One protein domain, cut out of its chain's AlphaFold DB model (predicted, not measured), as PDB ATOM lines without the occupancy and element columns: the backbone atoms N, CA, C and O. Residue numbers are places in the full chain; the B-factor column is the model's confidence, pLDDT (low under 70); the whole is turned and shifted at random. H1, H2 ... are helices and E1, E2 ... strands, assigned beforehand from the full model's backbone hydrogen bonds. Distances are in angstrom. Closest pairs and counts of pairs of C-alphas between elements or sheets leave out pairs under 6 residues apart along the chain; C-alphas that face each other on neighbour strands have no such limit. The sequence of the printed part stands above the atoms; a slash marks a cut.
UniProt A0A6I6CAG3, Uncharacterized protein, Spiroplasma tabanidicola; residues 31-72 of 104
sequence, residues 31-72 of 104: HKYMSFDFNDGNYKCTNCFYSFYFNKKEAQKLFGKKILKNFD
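AT A GLANCE: This is residues 31 to 72 of the 104 residues of an uncharacterized protein of Spiroplasma tabanidicola (UniProt A0A6I6CAG3). What shape? Little is regular: a small antiparallel hairpin, E1 and E2, is edged by residues 51 to 52 and 67 to 68, with helix H1 over one face of it. What composes it? E1, E2, then H1 hold 16 of 42 printed residues, class mixed; it is compact, radius of gyration of the C-alphas 9.2 A, spans 22 by 20 by 17 A.

HOW THE PARTS SIT: How do strands pair? E1, residues 34 to 37, and E2, residues 42 to 45, form a hairpin, with N 35 and O 44 within hydrogen-bond range at 2.9 A. And the helix? H1, residues 56 to 63, is only just apart from E1, closest C-alphas 8.0 A. Every O i to N i+4 pair in H1 is within hydrogen-bond range.

IN THESE COORDINATES: Where does E1 begin? C-alpha 34 is at (39.562, 45.936, -30.761). Where does H1 end? C-alpha 63 is at (44.756, 43.732, -36.441).

THE WHOLE: How large? The farthest C-alphas, 48 and 57, are 23.1 A apart. Low confidence? Residues 55 to 64 have pLDDT under 70.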
ATOM      1  N   HIS A  31      45.237  51.595 -26.991       82.50
ATOM      2  CA  HIS A  31      44.650  50.369 -26.476       82.50
ATOM      3  C   HIS A  31      44.943  49.162 -27.367       82.50
ATOM      4  O   HIS A  31      44.932  49.211 -28.597       82.50
ATOM      5  N   LYS A  32      45.197  48.036 -26.702       77.38
ATOM      6  CA  LYS A  32      45.718  46.822 -27.331       77.38
ATOM      7  C   LYS A  32      44.671  46.045 -28.127       77.38
ATOM      8  O   LYS A  32      45.054  45.359 -29.073       77.38
ATOM      9  N   TYR A  33      43.399  46.138 -27.744       85.44
ATOM     10  CA  TYR A  33      42.332  45.278 -28.244       85.44
ATOM     11  C   TYR A  33      41.215  46.058 -28.931       85.44
ATOM     12  O   TYR A  33      40.868  47.185 -28.563       85.44
ATOM     13  N   MET A  34      40.661  45.421 -29.955       86.00
ATOM     14  CA  MET A  34      39.562  45.936 -30.761       86.00
ATOM     15  C   MET A  34      38.591  44.800 -31.036       86.00
ATOM     16  O   MET A  34      39.000  43.645 -31.061       86.00
ATOM     17  N   SER A  35      37.326  45.106 -31.268       87.44
ATOM     18  CA  SER A  35      36.339  44.114 -31.683       87.44
ATOM     19  C   SER A  35      35.422  44.711 -32.731       87.44
ATOM     20  O   SER A  35      35.294  45.930 -32.842       87.44
ATOM     21  N   PHE A  36      34.821  43.842 -33.530       85.44
ATOM     22  CA  PHE A  36      33.774  44.244 -34.449       85.44
ATOM     23  C   PHE A  36      32.484  44.464 -33.662       85.44
ATOM     24  O   PHE A  36      32.104  43.608 -32.863       85.44
ATOM     25  N   ASP A  37      31.849  45.610 -33.866       84.50
ATOM     26  CA  ASP A  37      30.524  45.891 -33.337       84.50
ATOM     27  C   ASP A  37      29.481  45.585 -34.416       84.50
ATOM     28  O   ASP A  37      29.493  46.181 -35.498       84.50
ATOM     29  N   PHE A  38      28.595  44.638 -34.118       81.62
ATOM     30  CA  PHE A  38      27.543  44.201 -35.029       81.62
ATOM     31  C   PHE A  38      26.409  45.222 -35.167       81.62
ATOM     32  O   PHE A  38      25.733  45.204 -36.191       81.62
ATOM     33  N   ASN A  39      26.232  46.120 -34.192       81.00
ATOM     34  CA  ASN A  39      25.167  47.121 -34.214       81.00
ATOM     35  C   ASN A  39      25.448  48.203 -35.266       81.00
ATOM     36  O   ASN A  39      24.583  48.542 -36.073       81.00
ATOM     37  N   ASP A  40      26.694  48.682 -35.309       79.94
ATOM     38  CA  ASP A  40      27.096  49.786 -36.188       79.94
ATOM     39  C   ASP A  40      27.898  49.320 -37.413       79.94
ATOM     40  O   ASP A  40      28.251  50.132 -38.270       79.94
ATOM     41  N   GLY A  41      28.253  48.033 -37.481       78.75
ATOM     42  CA  GLY A  41      29.049  47.450 -38.562       78.75
ATOM     43  C   GLY A  41      30.502  47.934 -38.619       78.75
ATOM     44  O   GLY A  41      31.144  47.827 -39.665       78.75
ATOM     45  N   ASN A  42      31.029  48.480 -37.520       81.81
ATOM     46  CA  ASN A  42      32.359  49.087 -37.455       81.81
ATOM     47  C   ASN A  42      33.238  48.401 -36.408       81.81
ATOM     48  O   ASN A  42      32.754  47.844 -35.426       81.81
ATOM     49  N   TYR A  43      34.557  48.478 -36.583       82.25
ATOM     50  CA  TYR A  43      35.481  48.054 -35.533       82.25
ATOM     51  C   TYR A  43      35.559  49.133 -34.461       82.25
ATOM     52  O   TYR A  43      35.776  50.302 -34.770       82.25
ATOM     53  N   LYS A  44      35.441  48.737 -33.198       84.94
ATOM     54  CA  LYS A  44      35.578  49.626 -32.047       84.94
ATOM     55  C   LYS A  44      36.686  49.143 -31.126       84.94
ATOM     56  O   LYS A  44      36.982  47.949 -31.029       84.94
ATOM     57  N   CYS A  45      37.325  50.075 -30.433       85.38
ATOM     58  CA  CYS A  45      38.206  49.717 -29.328       85.38
ATOM     59  C   CYS A  45      37.379  49.195 -28.146       85.38
ATOM     60  O   CYS A  45      36.382  49.809 -27.778       85.38
ATOM     61  N   THR A  46      37.832  48.122 -27.500       86.19
ATOM     62  CA  THR A  46      37.159  47.540 -26.324       86.19
ATOM     63  C   THR A  46      37.233  48.415 -25.070       86.19
ATOM     64  O   THR A  46      36.508  48.167 -24.114       86.19
ATOM     65  N   ASN A  47      38.123  49.413 -25.049       84.06
ATOM     66  CA  ASN A  47      38.397  50.232 -23.864       84.06
ATOM     67  C   ASN A  47      37.891  51.667 -24.006       84.06
ATOM     68  O   ASN A  47      37.216  52.167 -23.116       84.06
ATOM     69  N   CYS A  48      38.244  52.352 -25.098       82.94
ATOM     70  CA  CYS A  48      37.812  53.736 -25.320       82.94
ATOM     71  C   CYS A  48      36.582  53.856 -26.216       82.94
ATOM     72  O   CYS A  48      36.150  54.974 -26.482       82.94
ATOM     73  N   PHE A  49      36.056  52.734 -26.720       83.81
ATOM     74  CA  PHE A  49      34.857  52.680 -27.561       83.81
ATOM     75  C   PHE A  49      34.922  53.517 -28.844       83.81
ATOM     76  O   PHE A  49      33.908  53.727 -29.504       83.81
ATOM     77  N   TYR A  50      36.114  53.984 -29.218       83.31
ATOM     78  CA  TYR A  50      36.306  54.748 -30.437       83.31
ATOM     79  C   TYR A  50      36.049  53.847 -31.643       83.31
ATOM     80  O   TYR A  50      36.599  52.743 -31.714       83.31
ATOM     81  N   SER A  51      35.210  54.322 -32.560       81.19
ATOM     82  CA  SER A  51      34.879  53.633 -33.803       81.19
ATOM     83  C   SER A  51      35.910  53.931 -34.866       81.19
ATOM     84  O   SER A  51      36.345  55.067 -35.044       81.19
ATOM     85  N   PHE A  52      36.240  52.905 -35.627       76.88
ATOM     86  CA  PHE A  52      37.166  53.017 -36.719       76.88
ATOM     87  C   PHE A  52      36.574  52.430 -37.992       76.88
ATOM     88  O   PHE A  52      35.974  51.352 -37.990       76.88
ATOM     89  N   TYR A  53      36.795  53.149 -39.084       72.31
ATOM     90  CA  TYR A  53      36.324  52.791 -40.409       72.31
ATOM     91  C   TYR A  53      37.477  52.153 -41.181       72.31
ATOM     92  O   TYR A  53      38.422  52.838 -41.564       72.31
ATOM     93  N   PHE A  54      37.415  50.836 -41.382       70.44
ATOM     94  CA  PHE A  54      38.373  50.107 -42.216       70.44
ATOM     95  C   PHE A  54      37.656  49.139 -43.135       70.44
ATOM     96  O   PHE A  54      36.656  48.523 -42.762       70.44
ATOM     97  N   ASN A  55      38.271  48.877 -44.282       63.59
ATOM     98  CA  ASN A  55      37.884  47.750 -45.108       63.59
ATOM     99  C   ASN A  55      38.254  46.437 -44.399       63.59
ATOM    100  O   ASN A  55      39.348  46.292 -43.849       63.59
ATOM    101  N   LYS A  56      37.360  45.437 -44.452       65.19
ATOM    102  CA  LYS A  56      37.513  44.138 -43.761       65.19
ATOM    103  C   LYS A  56      38.881  43.480 -44.000       65.19
ATOM    104  O   LYS A  56      39.448  42.903 -43.077       65.19
ATOM    105  N   LYS A  57      39.431  43.603 -45.216       66.88
ATOM    106  CA  LYS A  57      40.750  43.064 -45.596       66.88
ATOM    107  C   LYS A  57      41.921  43.806 -44.933       66.88
ATOM    108  O   LYS A  57      42.864  43.168 -44.472       66.88
ATOM    109  N   GLU A  58      41.857  45.132 -44.856       64.81
ATOM    110  CA  GLU A  58      42.897  45.962 -44.228       64.81
ATOM    111  C   GLU A  58      42.911  45.769 -42.712       64.81
ATOM    112  O   GLU A  58      43.974  45.581 -42.117       64.81
ATOM    113  N   ALA A  59      41.723  45.702 -42.101       64.94
ATOM    114  CA  ALA A  59      41.567  45.416 -40.680       64.94
ATOM    115  C   ALA A  59      42.178  44.059 -40.297       64.94
ATOM    116  O   ALA A  59      42.865  43.939 -39.284       64.94
ATOM    117  N   GLN A  60      41.982  43.034 -41.127       67.50
ATOM    118  CA  GLN A  60      42.511  41.696 -40.868       67.50
ATOM    119  C   GLN A  60      44.045  41.657 -40.939       67.50
ATOM    120  O   GLN A  60      44.683  41.013 -40.105       67.50
ATOM    121  N   LYS A  61      44.638  42.389 -41.892       68.50
ATOM    122  CA  LYS A  61      46.095  42.469 -42.078       68.50
ATOM    123  C   LYS A  61      46.788  43.221 -40.940       68.50
ATOM    124  O   LYS A  61      47.851  42.804 -40.493       68.50
ATOM    125  N   LEU A  62      46.186  44.308 -40.461       66.12
ATOM    126  CA  LEU A  62      46.764  45.147 -39.408       66.12
ATOM    127  C   LEU A  62      46.453  44.634 -37.992       66.12
ATOM    128  O   LEU A  62      47.280  44.776 -37.090       66.12
ATOM    129  N   PHE A  63      45.285  44.016 -37.782       68.56
ATOM    130  CA  PHE A  63      44.756  43.732 -36.441       68.56
ATOM    131  C   PHE A  63      44.345  42.286 -36.211       68.56
ATOM    132  O   PHE A  63      43.812  41.998 -35.144       68.56
ATOM    133  N   GLY A  64      44.631  41.345 -37.116       68.44
ATOM    134  CA  GLY A  64      44.261  39.936 -36.923       68.44
ATOM    135  C   GLY A  64      44.655  39.356 -35.552       68.44
ATOM    136  O   GLY A  64      43.931  38.531 -35.011       68.44
ATOM    137  N   LYS A  65      45.752  39.847 -34.946       75.62
ATOM    138  CA  LYS A  65      46.216  39.466 -33.592       75.62
ATOM    139  C   LYS A  65      45.595  40.272 -32.435       75.62
ATOM    140  O   LYS A  65      45.699  39.855 -31.287       75.62
ATOM    141  N   LYS A  66      45.021  41.445 -32.717       74.88
ATOM    142  CA  LYS A  66      44.436  42.391 -31.745       74.88
ATOM    143  C   LYS A  66      42.902  42.371 -31.733       74.88
ATOM    144  O   LYS A  66      42.301  42.969 -30.841       74.88
ATOM    145  N   ILE A  67      42.281  41.704 -32.707       81.31
ATOM    146  CA  ILE A  67      40.829  41.564 -32.801       81.31
ATOM    147  C   ILE A  67      40.351  40.500 -31.808       81.31
ATOM    148  O   ILE A  67      40.627  39.309 -31.960       81.31
ATOM    149  N   LEU A  68      39.586  40.937 -30.813       84.81
ATOM    150  CA  LEU A  68      38.693  40.093 -30.037       84.81
ATOM    151  C   LEU A  68      37.450  39.810 -30.883       84.81
ATOM    152  O   LEU A  68      36.858  40.723 -31.442       84.81
ATOM    153  N   LYS A  69      37.073  38.535 -31.008       79.56
ATOM    154  CA  LYS A  69      35.920  38.126 -31.828       79.56
ATOM    155  C   LYS A  69      34.582  38.258 -31.099       79.56
ATOM    156  O   LYS A  69      33.574  38.501 -31.743       79.56
ATOM    157  N   ASN A  70      34.592  38.099 -29.775       80.69
ATOM    158  CA  ASN A  70      33.387  37.956 -28.955       80.69
ATOM    159  C   ASN A  70      33.328  39.034 -27.863       80.69
ATOM    160  O   ASN A  70      33.145  38.718 -26.690       80.69
ATOM    161  N   PHE A  71      33.572  40.296 -28.219       86.38
ATOM    162  CA  PHE A  71      33.382  41.391 -27.272       86.38
ATOM    163  C   PHE A  71      31.950  41.919 -27.374       86.38
ATOM    164  O   PHE A  71      31.507  42.301 -28.454       86.38
ATOM    165  N   ASP A  72      31.256  41.945 -26.242       86.94
ATOM    166  CA  ASP A  72      29.907  42.490 -26.122       86.94
ATOM    167  C   ASP A  72      29.994  43.978 -25.765       86.94
ATOM    168  O   ASP A  72      30.287  44.352 -24.622       86.94
TER     169      ASP A  72